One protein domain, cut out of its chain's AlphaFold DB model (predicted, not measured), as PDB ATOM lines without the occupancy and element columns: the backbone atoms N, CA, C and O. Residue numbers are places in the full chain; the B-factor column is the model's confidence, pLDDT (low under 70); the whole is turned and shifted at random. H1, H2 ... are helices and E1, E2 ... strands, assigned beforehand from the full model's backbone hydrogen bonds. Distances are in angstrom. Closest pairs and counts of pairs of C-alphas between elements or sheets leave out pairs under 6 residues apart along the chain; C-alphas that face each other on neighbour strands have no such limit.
ATOM      1  N   TRP A   2     218.520 250.369 174.240       80.81
ATOM      2  CA  TRP A   2     217.194 249.716 174.369       80.81
ATOM      3  C   TRP A   2     217.023 248.400 173.577       80.81
ATOM      4  O   TRP A   2     216.361 247.484 174.049       80.81
ATOM      5  N   ILE A   3     217.699 248.256 172.429       87.19
ATOM      6  CA  ILE A   3     217.654 247.031 171.601       87.19
ATOM      7  C   ILE A   3     218.140 245.793 172.379       87.19
ATOM      8  O   ILE A   3     217.558 244.725 172.245       87.19
ATOM      9  N   ILE A   4     219.151 245.953 173.240       89.31
ATOM     10  CA  ILE A   4     219.691 244.867 174.074       89.31
ATOM     11  C   ILE A   4     218.649 244.404 175.107       89.31
ATOM     12  O   ILE A   4     218.529 243.218 175.383       89.31
ATOM     13  N   TRP A   5     217.845 245.319 175.649       88.81
ATOM     14  CA  TRP A   5     216.773 244.965 176.581       88.81
ATOM     15  C   TRP A   5     215.614 244.240 175.893       88.81
ATOM     16  O   TRP A   5     215.064 243.306 176.466       88.81
ATOM     17  N   LEU A   6     215.279 244.604 174.651       92.69
ATOM     18  CA  LEU A   6     214.257 243.895 173.876       92.69
ATOM     19  C   LEU A   6     214.670 242.464 173.528       92.69
ATOM     20  O   LEU A   6     213.842 241.560 173.608       92.69
ATOM     21  N   THR A   7     215.937 242.241 173.175       92.38
ATOM     22  CA  THR A   7     216.428 240.887 172.890       92.38
ATOM     23  C   THR A   7     216.493 240.035 174.154       92.38
ATOM     24  O   THR A   7     216.126 238.866 174.105       92.38
ATOM     25  N   ILE A   8     216.876 240.619 175.295       93.56
ATOM     26  CA  ILE A   8     216.837 239.936 176.596       93.56
ATOM     27  C   ILE A   8     215.400 239.552 176.962       93.56
ATOM     28  O   ILE A   8     215.155 238.406 177.324       93.56
ATOM     29  N   ILE A   9     214.435 240.463 176.815       94.50
ATOM     30  CA  ILE A   9     213.018 240.165 177.079       94.50
ATOM     31  C   ILE A   9     212.507 239.080 176.126       94.50
ATOM     32  O   ILE A   9     211.853 238.144 176.573       94.50
ATOM     33  N   GLY A  10     212.841 239.157 174.835       90.94
ATOM     34  CA  GLY A  10     212.467 238.143 173.849       90.94
ATOM     35  C   GLY A  10     213.032 236.758 174.176       90.94
ATOM     36  O   GLY A  10     212.302 235.776 174.103       90.94
ATOM     37  N   LEU A  11     214.296 236.681 174.606       92.56
ATOM     38  CA  LEU A  11     214.917 235.431 175.053       92.56
ATOM     39  C   LEU A  11     214.286 234.901 176.338       92.56
ATOM     40  O   LEU A  11     214.063 233.703 176.437       92.56
ATOM     41  N   ILE A  12     213.960 235.765 177.299       91.25
ATOM     42  CA  ILE A  12     213.278 235.357 178.533       91.25
ATOM     43  C   ILE A  12     211.891 234.798 178.211       91.25
ATOM     44  O   ILE A  12     211.547 233.726 178.690       91.25
ATOM     45  N   VAL A  13     211.114 235.479 177.366       87.12
ATOM     46  CA  VAL A  13     209.798 234.994 176.926       87.12
ATOM     47  C   VAL A  13     209.929 233.679 176.164       87.12
ATOM     48  O   VAL A  13     209.132 232.776 176.391       87.12
ATOM     49  N   TRP A  14     210.939 233.541 175.305       83.06
ATOM     50  CA  TRP A  14     211.195 232.304 174.571       83.06
ATOM     51  C   TRP A  14     211.618 231.150 175.490       83.06
ATOM     52  O   TRP A  14     211.093 230.054 175.352       83.06
ATOM     53  N   ILE A  15     212.480 231.392 176.478       84.88
ATOM     54  CA  ILE A  15     212.883 230.390 177.478       84.88
ATOM     55  C   ILE A  15     211.696 229.990 178.357       84.88
ATOM     56  O   ILE A  15     211.513 228.810 178.637       84.88
ATOM     57  N   ILE A  16     210.870 230.952 178.779       78.81
ATOM     58  CA  ILE A  16     209.641 230.674 179.532       78.81
ATOM     59  C   ILE A  16     208.672 229.864 178.676       78.81
ATOM     60  O   ILE A  16     208.072 228.925 179.184       78.81
ATOM     61  N   TYR A  17     208.526 230.208 177.393       75.19
ATOM     62  CA  TYR A  17     207.709 229.452 176.453       75.19
ATOM     63  C   TYR A  17     208.212 228.011 176.349       75.19
ATOM     64  O   TYR A  17     207.445 227.096 176.619       75.19
ATOM     65  N   GLU A  18     209.501 227.819 176.069       76.25
ATOM     66  CA  GLU A  18     210.122 226.501 175.942       76.25
ATOM     67  C   GLU A  18     209.941 225.670 177.221       76.25
ATOM     68  O   GLU A  18     209.479 224.535 177.156       76.25
ATOM     69  N   TYR A  19     210.204 226.260 178.392       70.75
ATOM     70  CA  TYR A  19     210.030 225.606 179.692       70.75
ATOM     71  C   TYR A  19     208.563 225.263 179.993       70.75
ATOM     72  O   TYR A  19     208.269 224.181 180.489       70.75
ATOM     73  N   ALA A  20     207.625 226.159 179.679       66.44
ATOM     74  CA  ALA A  20     206.197 225.931 179.895       66.44
ATOM     75  C   ALA A  20     205.599 224.896 178.928       66.44
ATOM     76  O   ALA A  20     204.532 224.345 179.214       66.44
ATOM     77  N   THR A  21     206.252 224.657 177.786       62.78
ATOM     78  CA  THR A  21     205.844 223.668 176.775       62.78
ATOM     79  C   THR A  21     206.682 222.393 176.774       62.78
ATOM     80  O   THR A  21     206.453 221.533 175.925       62.78
ATOM     81  N   ALA A  22     207.663 222.274 177.670       63.44
ATOM     82  CA  ALA A  22     208.440 221.057 177.805       63.44
ATOM     83  C   ALA A  22     207.574 219.964 178.457       63.44
ATOM     84  O   ALA A  22     206.910 220.239 179.466       63.44
ATOM     85  N   PRO A  23     207.595 218.724 177.931       57.97
ATOM     86  CA  PRO A  23     206.902 217.616 178.562       57.97
ATOM     87  C   PRO A  23     207.456 217.429 179.972       57.97
ATOM     88  O   PRO A  23     208.654 217.211 180.160       57.97
ATOM     89  N   MET A  24     206.589 217.552 180.976       56.69
ATOM     90  CA  MET A  24     206.974 217.256 182.350       56.69
ATOM     91  C   MET A  24     207.155 215.751 182.456       56.69
ATOM     92  O   MET A  24     206.216 215.023 182.160       56.69
ATOM     93  N   CYS A  25     208.332 215.289 182.861       55.62
ATOM     94  CA  CYS A  25     208.562 213.883 183.169       55.62
ATOM     95  C   CYS A  25     208.409 213.638 184.673       55.62
ATOM     96  O   CYS A  25     208.701 214.520 185.485       55.62
ATOM     97  N   ASP A  26     207.937 212.453 185.046       59.91
ATOM     98  CA  ASP A  26     208.029 211.961 186.415       59.91
ATOM     99  C   ASP A  26     209.490 211.635 186.784       59.91
ATOM    100  O   ASP A  26     210.423 211.857 186.005       59.91
ATOM    101  N   GLN A  27     209.705 211.144 188.008       52.91
ATOM    102  CA  GLN A  27     211.051 210.820 188.498       52.91
ATOM    103  C   GLN A  27     211.729 209.687 187.712       52.91
ATOM    104  O   GLN A  27     212.954 209.594 187.740       52.91
ATOM    105  N   ASP A  28     210.950 208.900 186.969       57.81
ATOM    106  CA  ASP A  28     211.404 207.783 186.144       57.81
ATOM    107  C   ASP A  28     211.615 208.197 184.672       57.81
ATOM    108  O   ASP A  28     211.957 207.375 183.821       57.81
ATOM    109  N   GLY A  29     211.467 209.491 184.355       53.06
ATOM    110  CA  GLY A  29     211.655 210.023 183.005       53.06
ATOM    111  C   GLY A  29     210.457 209.794 182.081       53.06
ATOM    112  O   GLY A  29     210.534 210.133 180.896       53.06
ATOM    113  N   ILE A  30     209.344 209.273 182.603       54.25
ATOM    114  CA  ILE A  30     208.113 209.057 181.851       54.25
ATOM    115  C   ILE A  30     207.385 210.395 181.759       54.25
ATOM    116  O   ILE A  30     207.133 211.025 182.786       54.25
ATOM    117  N   PRO A  31     207.008 210.866 180.559       54.84
ATOM    118  CA  PRO A  31     206.213 212.075 180.445       54.84
ATOM    119  C   PRO A  31     204.910 211.915 181.249       54.84
ATOM    120  O   PRO A  31     204.112 211.013 180.978       54.84
ATOM    121  N   LEU A  32     204.688 212.795 182.231       60.44
ATOM    122  CA  LEU A  32     203.418 213.014 182.922       60.44
ATOM    123  C   LEU A  32     202.433 213.569 181.896       60.44
ATOM    124  O   LEU A  32     202.193 214.771 181.785       60.44
ATOM    125  N   THR A  33     201.929 212.661 181.074       62.34
ATOM    126  CA  THR A  33     201.028 212.978 179.981       62.34
ATOM    127  C   THR A  33     199.642 213.268 180.536       62.34
ATOM    128  O   THR A  33     199.034 212.451 181.227       62.34
ATOM    129  N   GLY A  34     199.132 214.454 180.208       71.06
ATOM    130  CA  GLY A  34     197.753 214.838 180.484       71.06
ATOM    131  C   GLY A  34     197.412 215.240 181.923       71.06
ATOM    132  O   GLY A  34     198.259 215.393 182.804       71.06
ATOM    133  N   LEU A  35     196.125 215.509 182.126       80.25
ATOM    134  CA  LEU A  35     195.530 215.886 183.403       80.25
ATOM    135  C   LEU A  35     195.116 214.641 184.185       80.25
ATOM    136  O   LEU A  35     194.713 213.639 183.596       80.25
ATOM    137  N   GLN A  36     195.174 214.714 185.516       80.38
ATOM    138  CA  GLN A  36     194.701 213.625 186.369       80.38
ATOM    139  C   GLN A  36     193.208 213.808 186.646       80.38
ATOM    140  O   GLN A  36     192.813 214.882 187.114       80.38
ATOM    141  N   PRO A  37     192.365 212.801 186.371       82.00
ATOM    142  CA  PRO A  37     190.978 212.870 186.775       82.00
ATOM    143  C   PRO A  37     190.887 212.713 188.293       82.00
ATOM    144  O   PRO A  37     191.559 211.868 188.886       82.00
ATOM    145  N   VAL A  38     190.049 213.527 188.923       84.94
ATOM    146  CA  VAL A  38     189.881 213.542 190.378       84.94
ATOM    147  C   VAL A  38     188.417 213.410 190.753       84.94
ATOM    148  O   VAL A  38     187.523 213.853 190.030       84.94
ATOM    149  N   GLY A  39     188.177 212.786 191.905       84.12
ATOM    150  CA  GLY A  39     186.845 212.739 192.485       84.12
ATOM    151  C   GLY A  39     186.372 214.131 192.894       84.12
ATOM    152  O   GLY A  39     187.166 214.997 193.263       84.12
ATOM    153  N   PHE A  40     185.063 214.341 192.830       87.06
ATOM    154  CA  PHE A  40     184.415 215.592 193.213       87.06
ATOM    155  C   PHE A  40     183.111 215.290 193.969       87.06
ATOM    156  O   PHE A  40     182.590 214.182 193.840       87.06
ATOM    157  N   PRO A  41     182.591 216.219 194.793       84.12
ATOM    158  CA  PRO A  41     181.494 215.931 195.724       84.12
ATOM    159  C   PRO A  41     180.229 215.361 195.077       84.12
ATOM    160  O   PRO A  41     179.526 214.567 195.691       84.12
ATOM    161  N   GLU A  42     179.935 215.764 193.844       87.31
ATOM    162  CA  GLU A  42     178.755 215.341 193.099       87.31
ATOM    163  C   GLU A  42     178.969 214.055 192.283       87.31
ATOM    164  O   GLU A  42     178.057 213.639 191.573       87.31
ATOM    165  N   GLN A  43     180.145 213.424 192.356       86.06
ATOM    166  CA  GLN A  43     180.436 212.157 191.681       86.06
ATOM    167  C   GLN A  43     179.451 211.060 192.119       86.06
ATOM    168  O   GLN A  43     179.196 210.883 193.310       86.06
ATOM    169  N   ASN A  44     178.945 210.283 191.158       83.69
ATOM    170  CA  ASN A  44     178.036 209.164 191.424       83.69
ATOM    171  C   ASN A  44     178.501 207.823 190.838       83.69
ATOM    172  O   ASN A  44     178.041 206.787 191.309       83.69
ATOM    173  N   GLU A  45     179.412 207.825 189.862       81.31
ATOM    174  CA  GLU A  45     179.839 206.618 189.155       81.31
ATOM    175  C   GLU A  45     181.344 206.650 188.830       81.31
ATOM    176  O   GLU A  45     181.950 207.713 188.657       81.31
ATOM    177  N   LEU A  46     181.965 205.468 188.773       81.94
ATOM    178  CA  LEU A  46     183.316 205.260 188.249       81.94
ATOM    179  C   LEU A  46     183.204 204.625 186.863       81.94
ATOM    180  O   LEU A  46     183.032 203.416 186.720       81.94
ATOM    181  N   VAL A  47     183.305 205.442 185.819       76.25
ATOM    182  CA  VAL A  47     183.152 204.948 184.451       76.25
ATOM    183  C   VAL A  47     184.407 204.182 184.035       76.25
ATOM    184  O   VAL A  47     185.519 204.695 184.150       76.25
ATOM    185  N   GLY A  48     184.242 202.952 183.541       70.31
ATOM    186  CA  GLY A  48     185.368 202.102 183.135       70.31
ATOM    187  C   GLY A  48     186.015 201.299 184.263       70.31
ATOM    188  O   GLY A  48     187.136 200.814 184.102       70.31
ATOM    189  N   GLU A  49     185.337 201.155 185.402       71.31
ATOM    190  CA  GLU A  49     185.775 200.275 186.483       71.31
ATOM    191  C   GLU A  49     185.927 198.824 185.978       71.31
ATOM    192  O   GLU A  49     185.004 198.242 185.411       71.31
ATOM    193  N   GLY A  50     187.129 198.251 186.126       65.06
ATOM    194  CA  GLY A  50     187.459 196.895 185.661       65.06
ATOM    195  C   GLY A  50     188.005 196.785 184.230       65.06
ATOM    196  O   GLY A  50     188.278 195.674 183.777       65.06
ATOM    197  N   SER A  51     188.203 197.897 183.513       63.22
ATOM    198  CA  SER A  51     188.880 197.875 182.209       63.22
ATOM    199  C   SER A  51     190.398 197.690 182.373       63.22
ATOM    200  O   SER A  51     191.019 198.329 183.218       63.22
ATOM    201  N   THR A  52     191.017 196.852 181.534       64.06
ATOM    202  CA  THR A  52     192.487 196.738 181.441       64.06
ATOM    203  C   THR A  52     193.103 197.788 180.511       64.06
ATOM    204  O   THR A  52     194.319 197.941 180.476       64.06
ATOM    205  N   VAL A  53     192.271 198.509 179.748       64.06
ATOM    206  CA  VAL A  53     192.698 199.384 178.640       64.06
ATOM    207  C   VAL A  53     192.817 200.847 179.071       64.06
ATOM    208  O   VAL A  53     193.662 201.572 178.551       64.06
ATOM    209  N   TYR A  54     191.989 201.308 180.008       68.19
ATOM    210  CA  TYR A  54     192.017 202.683 180.502       68.19
ATOM    211  C   TYR A  54     191.712 202.763 181.999       68.19
ATOM    212  O   TYR A  54     191.049 201.901 182.577       68.19
ATOM    213  N   LYS A  55     192.221 203.825 182.629       70.69
ATOM    214  CA  LYS A  55     192.011 204.086 184.054       70.69
ATOM    215  C   LYS A  55     190.541 204.453 184.318       70.69
ATOM    216  O   LYS A  55     189.953 205.159 183.494       70.69
ATOM    217  N   PRO A  56     189.964 204.017 185.454       75.25
ATOM    218  CA  PRO A  56     188.595 204.355 185.814       75.25
ATOM    219  C   PRO A  56     188.446 205.868 185.975       75.25
ATOM    220  O   PRO A  56     189.310 206.534 186.553       75.25
ATOM    221  N   LEU A  57     187.343 206.402 185.459       81.06
ATOM    222  CA  LEU A  57     187.083 207.828 185.404       81.06
ATOM    223  C   LEU A  57     185.990 208.210 186.412       81.06
ATOM    224  O   LEU A  57     184.829 207.850 186.205       81.06
ATOM    225  N   PRO A  58     186.320 208.949 187.487       84.25
ATOM    226  CA  PRO A  58     185.314 209.510 188.377       84.25
ATOM    227  C   PRO A  58     184.425 210.493 187.621       84.25
ATOM    228  O   PRO A  58     184.896 211.506 187.095       84.25
ATOM    229  N   ALA A  59     183.131 210.185 187.570       83.88
ATOM    230  CA  ALA A  59     182.168 210.981 186.838       83.88
ATOM    231  C   ALA A  59     180.847 211.162 187.596       83.88
ATOM    232  O   ALA A  59     180.460 210.374 188.460       83.88
ATOM    233  N   LEU A  60     180.145 212.232 187.235       82.75
ATOM    234  CA  LEU A  60     178.727 212.409 187.499       82.75
ATOM    235  C   LEU A  60     177.981 212.111 186.202       82.75
ATOM    236  O   LEU A  60     178.022 212.915 185.271       82.75
ATOM    237  N   VAL A  61     177.296 210.976 186.156       78.50
ATOM    238  CA  VAL A  61     176.404 210.583 185.066       78.50
ATOM    239  C   VAL A  61     174.984 210.993 185.441       78.50
ATOM    240  O   VAL A  61     174.444 210.543 186.451       78.50
ATOM    241  N   ARG A  62     174.367 211.888 184.668       76.81
ATOM    242  CA  ARG A  62     172.968 212.277 184.882       76.81
ATOM    243  C   ARG A  62     172.056 211.461 183.979       76.81
ATOM    244  O   ARG A  62     172.154 211.563 182.757       76.81
ATOM    245  N   ASP A  63     171.074 210.799 184.584       69.75
ATOM    246  CA  ASP A  63     169.961 210.128 183.894       69.75
ATOM    247  C   ASP A  63     168.939 211.137 183.337       69.75
ATOM    248  O   ASP A  63     167.741 211.101 183.619       69.75
ATOM    249  N   ASN A  64     169.417 212.109 182.561       69.69
ATOM    250  CA  ASN A  64     168.578 213.014 181.795       69.69
ATOM    251  C   ASN A  64     168.499 212.543 180.335       69.69
ATOM    252  O   ASN A  64     169.342 211.792 179.853       69.69
ATOM    253  N   LEU A  65     167.510 213.043 179.586       59.34
ATOM    254  CA  LEU A  65     167.345 212.734 178.153       59.34
ATOM    255  C   LEU A  65     168.570 213.101 177.287       59.34
ATOM    256  O   LEU A  65     168.588 212.790 176.100       59.34
ATOM    257  N   LYS A  66     169.563 213.802 177.850       64.19
ATOM    258  CA  LYS A  66     170.767 214.267 177.159       64.19
ATOM    259  C   LYS A  66     171.995 213.379 177.409       64.19
ATOM    260  O   LYS A  66     172.976 213.576 176.702       64.19
ATOM    261  N   GLY A  67     171.954 212.438 178.361       66.25
ATOM    262  CA  GLY A  67     173.091 211.567 178.686       66.25
ATOM    263  C   GLY A  67     174.336 212.350 179.111       66.25
ATOM    264  O   GLY A  67     175.422 212.137 178.577       66.25
ATOM    265  N   GLU A  68     174.161 213.327 180.002       73.06
ATOM    266  CA  GLU A  68     175.240 214.213 180.442       73.06
ATOM    267  C   GLU A  68     176.198 213.494 181.398       73.06
ATOM    268  O   GLU A  68     175.772 212.920 182.400       73.06
ATOM    269  N   VAL A  69     177.497 213.587 181.112       76.19
ATOM    270  CA  VAL A  69     178.553 213.044 181.966       76.19
ATOM    271  C   VAL A  69     179.578 214.129 182.262       76.19
ATOM    272  O   VAL A  69     180.145 214.740 181.356       76.19
ATOM    273  N   ILE A  70     179.798 214.376 183.548       80.69
ATOM    274  CA  ILE A  70     180.662 215.438 184.061       80.69
ATOM    275  C   ILE A  70     181.865 214.792 184.735       80.69
ATOM    276  O   ILE A  70     181.708 213.875 185.533       80.69
ATOM    277  N   THR A  71     183.064 215.277 184.426       83.00
ATOM    278  CA  THR A  71     184.327 214.770 184.981       83.00
ATOM    279  C   THR A  71     185.166 215.939 185.475       83.00
ATOM    280  O   THR A  71     185.133 217.023 184.886       83.00
ATOM    281  N   CYS A  72     185.896 215.739 186.571       81.56
ATOM    282  CA  CYS A  72     186.775 216.755 187.140       81.56
ATOM    283  C   CYS A  72     188.237 216.376 186.903       81.56
ATOM    284  O   CYS A  72     188.610 215.212 187.038       81.56
ATOM    285  N   TRP A  73     189.055 217.366 186.551       84.50
ATOM    286  CA  TRP A  73     190.458 217.179 186.198       84.50
ATOM    287  C   TRP A  73     191.313 218.161 186.980       84.50
ATOM    288  O   TRP A  73     191.069 219.370 186.961       84.50
ATOM    289  N   GLU A  74     192.322 217.642 187.667       81.38
ATOM    290  CA  GLU A  74     193.244 218.451 188.441       81.38
ATOM    291  C   GLU A  74     194.471 218.825 187.610       81.38
ATOM    292  O   GLU A  74     195.074 217.996 186.927       81.38
ATOM    293  N   LEU A  75     194.834 220.108 187.690       81.94
ATOM    294  CA  LEU A  75     196.048 220.646 187.095       81.94
ATOM    295  C   LEU A  75     197.128 220.798 188.162       81.94
ATOM    296  O   LEU A  75     196.895 221.421 189.208       81.94
ATOM    297  N   THR A  76     198.341 220.354 187.839       79.94
ATOM    298  CA  THR A  76     199.540 220.687 188.617       79.94
ATOM    299  C   THR A  76     199.828 222.189 188.553       79.94
ATOM    300  O   THR A  76     199.357 222.898 187.662       79.94
ATOM    301  N   ILE A  77     200.637 222.707 189.481       77.19
ATOM    302  CA  ILE A  77     201.024 224.129 189.491       77.19
ATOM    303  C   ILE A  77     201.661 224.535 188.154       77.19
ATOM    304  O   ILE A  77     201.336 225.590 187.613       77.19
ATOM    305  N   ALA A  78     202.508 223.681 187.581       74.69
ATOM    306  CA  ALA A  78     203.132 223.942 186.291       74.69
ATOM    307  C   ALA A  78     202.103 223.949 185.144       74.69
ATOM    308  O   ALA A  78     202.099 224.880 184.344       74.69
ATOM    309  N   GLN A  79     201.153 223.004 185.117       79.06
ATOM    310  CA  GLN A  79     200.069 222.990 184.123       79.06
ATOM    311  C   GLN A  79     199.161 224.219 184.252       79.06
ATOM    312  O   GLN A  79     198.724 224.769 183.245       79.06
ATOM    313  N   ARG A  80     198.909 224.704 185.476       82.12
ATOM    314  CA  ARG A  80     198.162 225.951 185.719       82.12
ATOM    315  C   ARG A  80     198.892 227.161 185.146       82.12
ATOM    316  O   ARG A  80     198.252 228.014 184.544       82.12
ATOM    317  N   ILE A  81     200.213 227.222 185.306       80.88
ATOM    318  CA  ILE A  81     201.051 228.282 184.734       80.88
ATOM    319  C   ILE A  81     201.025 228.212 183.201       80.88
ATOM    320  O   ILE A  81     200.770 229.222 182.545       80.88
ATOM    321  N   THR A  82     201.200 227.025 182.615       78.00
ATOM    322  CA  THR A  82     201.108 226.827 181.161       78.00
ATOM    323  C   THR A  82     199.728 227.213 180.633       78.00
ATOM    324  O   THR A  82     199.636 227.936 179.640       78.00
ATOM    325  N   LEU A  83     198.646 226.801 181.298       82.81
ATOM    326  CA  LEU A  83     197.285 227.186 180.927       82.81
ATOM    327  C   LEU A  83     197.076 228.701 181.044       82.81
ATOM    328  O   LEU A  83     196.465 229.286 180.158       82.81
ATOM    329  N   LEU A  84     197.604 229.348 182.087       84.69
ATOM    330  CA  LEU A  84     197.496 230.795 182.284       84.69
ATOM    331  C   LEU A  84     198.150 231.581 181.139       84.69
ATOM    332  O   LEU A  84     197.587 232.568 180.673       84.69
ATOM    333  N   PHE A  85     199.322 231.142 180.673       80.75
ATOM    334  CA  PHE A  85     200.058 231.837 179.616       80.75
ATOM    335  C   PHE A  85     199.604 231.464 178.203       80.75
ATOM    336  O   PHE A  85     199.619 232.309 177.311       80.75
ATOM    337  N   THR A  86     199.203 230.213 177.977       81.88
ATOM    338  CA  THR A  86     198.796 229.748 176.641       81.88
ATOM    339  C   THR A  86     197.299 229.896 176.389       81.88
ATOM    340  O   THR A  86     196.895 230.021 175.232       81.88
ATOM    341  N   GLY A  87     196.477 229.853 177.442       82.19
ATOM    342  CA  GLY A  87     195.016 229.811 177.369       82.19
ATOM    343  C   GLY A  87     194.463 228.553 176.694       82.19
ATOM    344  O   GLY A  87     193.323 228.567 176.235       82.19
ATOM    345  N   ARG A  88     195.267 227.490 176.548       79.06
ATOM    346  CA  ARG A  88     194.923 226.316 175.734       79.06
ATOM    347  C   ARG A  88     194.784 225.061 176.585       79.06
ATOM    348  O   ARG A  88     195.723 224.648 177.258       79.06
ATOM    349  N   LEU A  89     193.620 224.432 176.466       81.75
ATOM    350  CA  LEU A  89     193.338 223.087 176.947       81.75
ATOM    351  C   LEU A  89     193.022 222.222 175.730       81.75
ATOM    352  O   LEU A  89     192.155 222.568 174.928       81.75
ATOM    353  N   TRP A  90     193.736 221.117 175.582       73.31
ATOM    354  CA  TRP A  90     193.526 220.168 174.503       73.31
ATOM    355  C   TRP A  90     192.821 218.926 175.036       73.31
ATOM    356  O   TRP A  90     193.128 218.457 176.130       73.31
ATOM    357  N   ALA A  91     191.887 218.388 174.254       76.94
ATOM    358  CA  ALA A  91     191.153 217.173 174.574       76.94
ATOM    359  C   ALA A  91     191.158 216.233 173.363       76.94
ATOM    360  O   ALA A  91     190.979 216.687 172.232       76.94
ATOM    361  N   SER A  92     191.352 214.938 173.599       65.94
ATOM    362  CA  SER A  92     191.227 213.882 172.594       65.94
ATOM    363  C   SER A  92     190.176 212.884 173.063       65.94
ATOM    364  O   SER A  92     190.248 212.403 174.193       65.94
ATOM    365  N   THR A  93     189.189 212.602 172.211       63.22
ATOM    366  CA  THR A  93     188.128 211.624 172.474       63.22
ATOM    367  C   THR A  93     188.044 210.642 171.315       63.22
ATOM    368  O   THR A  93     188.098 211.038 170.147       63.22
ATOM    369  N   TRP A  94     187.946 209.354 171.632       54.91
ATOM    370  CA  TRP A  94     187.858 208.279 170.649       54.91
ATOM    371  C   TRP A  94     186.427 207.771 170.636       54.91
ATOM    372  O   TRP A  94     185.927 207.261 171.634       54.91
ATOM    373  N   THR A  95     185.738 207.936 169.510       51.53
ATOM    374  CA  THR A  95     184.278 207.815 169.507       51.53
ATOM    375  C   THR A  95     183.758 206.397 169.315       51.53
ATOM    376  O   THR A  95     182.577 206.203 169.575       51.53
ATOM    377  N   LEU A  96     184.607 205.443 168.881       47.53
ATOM    378  CA  LEU A  96     184.421 203.969 168.812       47.53
ATOM    379  C   LEU A  96     182.967 203.455 168.623       47.53
ATOM    380  O   LEU A  96     182.588 202.384 169.094       47.53
ATOM    381  N   GLY A  97     182.148 204.225 167.906       47.88
ATOM    382  CA  GLY A  97     180.744 203.978 167.589       47.88
ATOM    383  C   GLY A  97     179.726 203.909 168.740       47.88
ATOM    384  O   GLY A  97     178.559 203.715 168.421       47.88
ATOM    385  N   ASN A  98     180.091 204.025 170.029       51.56
ATOM    386  CA  ASN A  98     179.227 203.597 171.152       51.56
ATOM    387  C   ASN A  98     179.310 204.482 172.423       51.56
ATOM    388  O   ASN A  98     179.864 205.580 172.383       51.56
ATOM    389  N   ALA A  99     178.676 204.010 173.513       61.72
ATOM    390  CA  ALA A  99     178.513 204.651 174.828       61.72
ATOM    391  C   ALA A  99     179.809 205.229 175.436       61.72
ATOM    392  O   ALA A  99     180.902 204.905 174.989       61.72
ATOM    393  N   PHE A 100     179.623 206.103 176.439       63.06
ATOM    394  CA  PHE A 100     180.565 207.088 176.997       63.06
ATOM    395  C   PHE A 100     182.046 206.931 176.603       63.06
ATOM    396  O   PHE A 100     182.716 205.955 176.933       63.06
ATOM    397  N   GLN A 101     182.550 207.944 175.899       70.19
ATOM    398  CA  GLN A 101     183.843 207.902 175.230       70.19
ATOM    399  C   GLN A 101     184.998 208.172 176.203       70.19
ATOM    400  O   GLN A 101     184.858 209.014 177.095       70.19
ATOM    401  N   PRO A 102     186.164 207.537 176.006       69.75
ATOM    402  CA  PRO A 102     187.359 207.860 176.771       69.75
ATOM    403  C   PRO A 102     187.753 209.325 176.567       69.75
ATOM    404  O   PRO A 102     187.895 209.786 175.433       69.75
ATOM    405  N   LEU A 103     187.954 210.044 177.672       76.44
ATOM    406  CA  LEU A 103     188.397 211.434 177.671       76.44
ATOM    407  C   LEU A 103     189.870 211.509 178.071       76.44
ATOM    408  O   LEU A 103     190.259 210.986 179.112       76.44
ATOM    409  N   PHE A 104     190.677 212.200 177.269       76.69
ATOM    410  CA  PHE A 104     192.054 212.541 177.608       76.69
ATOM    411  C   PHE A 104     192.264 214.044 177.450       76.69
ATOM    412  O   PHE A 104     192.064 214.580 176.357       76.69
ATOM    413  N   PHE A 105     192.683 214.720 178.520       81.25
ATOM    414  CA  PHE A 105     192.958 216.156 178.511       81.25
ATOM    415  C   PHE A 105     194.437 216.431 178.745       81.25
ATOM    416  O   PHE A 105     195.056 215.780 179.577       81.25
ATOM    417  N   SER A 106     194.990 217.436 178.068       80.50
ATOM    418  CA  SER A 106     196.337 217.945 178.330       80.50
ATOM    419  C   SER A 106     196.436 219.450 178.063       80.50
ATOM    420  O   SER A 106     195.743 220.004 177.211       80.50
ATOM    421  N   THR A 107     197.342 220.130 178.766       80.25
ATOM    422  CA  THR A 107     197.760 221.503 178.436       80.25
ATOM    423  C   THR A 107     198.761 221.552 177.277       80.25
ATOM    424  O   THR A 107     199.034 222.625 176.743       80.25
ATOM    425  N   GLN A 108     199.301 220.408 176.850       74.69
ATOM    426  CA  GLN A 108     200.300 220.299 175.792       74.69
ATOM    427  C   GLN A 108     199.744 219.561 174.576       74.69
ATOM    428  O   GLN A 108     199.091 218.526 174.678       74.69
ATOM    429  N   LYS A 109     200.052 220.082 173.386       77.31
ATOM    430  CA  LYS A 109     199.642 219.453 172.124       77.31
ATOM    431  C   LYS A 109     200.416 218.156 171.847       77.31
ATOM    432  O   LYS A 109     199.858 217.239 171.251       77.31
ATOM    433  N   ALA A 110     201.685 218.098 172.254       74.25
ATOM    434  CA  ALA A 110     202.556 216.946 172.029       74.25
ATOM    435  C   ALA A 110     201.993 215.675 172.677       74.25
ATOM    436  O   ALA A 110     201.929 214.653 172.004       74.25
ATOM    437  N   ASP A 111     201.460 215.780 173.898       70.31
ATOM    438  CA  ASP A 111     200.848 214.668 174.638       70.31
ATOM    439  C   ASP A 111     199.713 213.978 173.866       70.31
ATOM    440  O   ASP A 111     199.476 212.787 174.036       70.31
ATOM    441  N   ILE A 112     199.001 214.721 173.011       74.38
ATOM    442  CA  ILE A 112     197.908 214.179 172.195       74.38
ATOM    443  C   ILE A 112     198.420 213.589 170.881       74.38
ATOM    444  O   ILE A 112     197.881 212.597 170.398       74.38
ATOM    445  N   LEU A 113     199.423 214.220 170.268       74.88
ATOM    446  CA  LEU A 113     199.943 213.797 168.965       74.88
ATOM    447  C   LEU A 113     200.939 212.640 169.059       74.88
ATOM    448  O   LEU A 113     201.119 211.910 168.087       74.88
ATOM    449  N   SER A 114     201.597 212.497 170.204       65.88
ATOM    450  CA  SER A 114     202.574 211.458 170.491       65.88
ATOM    451  C   SER A 114     202.290 210.938 171.903       65.88
ATOM    452  O   SER A 114     202.947 211.361 172.854       65.88
TER     453      SER A 114
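Overview. This is residues 2 to 114 of the 122 residues of an uncharacterized protein of Pedobacter sp (UniProt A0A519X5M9). One long straight helix, H1, sticks out with its residues 2 to 15 from one end of a loose body made of a small, curled four-stranded sheet and a separate two-stranded hairpin, E5 and E6. H2 lies at the end of the body from which H1 projects, and the short H3 lies near the hairpin. The printed part has 113 residues, with three named helices and six named strands in the order H1 E1 E2 E3 E4 H2 E5 E6 H3; the larger sheet runs E1 - E4 - E3 - E2, all antiparallel, and the class is mixed, helices and strands. The whole is loose, with a radius of gyration of the C-alphas of 18.2 A, and elongated, spanning 62 by 32 by 29 A.

Arrangement. E2, residues 45 to 47, E3, residues 57 to 62, and E4, residues 68 to 74, form a meander, each strand the antiparallel neighbour of the one before. With E1, residues 36 to 38, the antiparallel neighbour of E4, they make a Greek key, four strands in a row with the first beside the fourth. Pairing is staggered: E4 pairs with E3 over residues 68 to 71 and with E1 over 72 to 74. N 38 and O 72 are 2.9 A apart, N 60 and O 70 2.8 A, and N 57 and O 47 2.8 A, each within hydrogen-bond range. The sheet is curled like part of a barrel, the way across it turning by 158 degrees. E5, residues 90 to 93, and E6, residues 103 to 106, are an antiparallel hairpin, with N 90 and O 106 2.8 A apart. E6 and E1 are near each other, with 6 pairs of C-alphas within 10 A. H3, residues 110 to 113, has its closest C-alpha to E5 at Ile 112, 6.7 A from that of Ser 92. H1, residues 2 to 20, and H2, residues 77 to 86, only just touch, with 3 pairs of C-alphas within 8 A, through residue 20 of H1 alone; the closest C-alphas, of Ala 20 and Thr 82, are 5.3 A apart. They run opposite ways at a steep tilt of 54 degrees. In H1 and H2 every O i to N i+4 pair is within hydrogen-bond range; H3 is too short for such a pair.

Along the chain. H1 begins at C-alpha 2 (217.194, 249.716, 174.369) and is 26.8 A long. E4, 20.2 A, ends at C-alpha 74 (193.244, 218.451, 188.441). E3 measures 14.8 A and H2 14.2 A. H3 ends at C-alpha 113 (199.943, 213.797, 168.965).

Size, cuts and confidence. The two C-alphas farthest apart, of Trp 2 and Asp 63, are 62.4 A apart. Without the free residues the body spans 46 by 27 by 25 A. The printed part has no cut. The link from H1 to E1, residues 21 to 35, is long. Mean pLDDT of the printed part is 74.5; it is under 70 in 35 residues, among them 20 to 33 and 92 to 100.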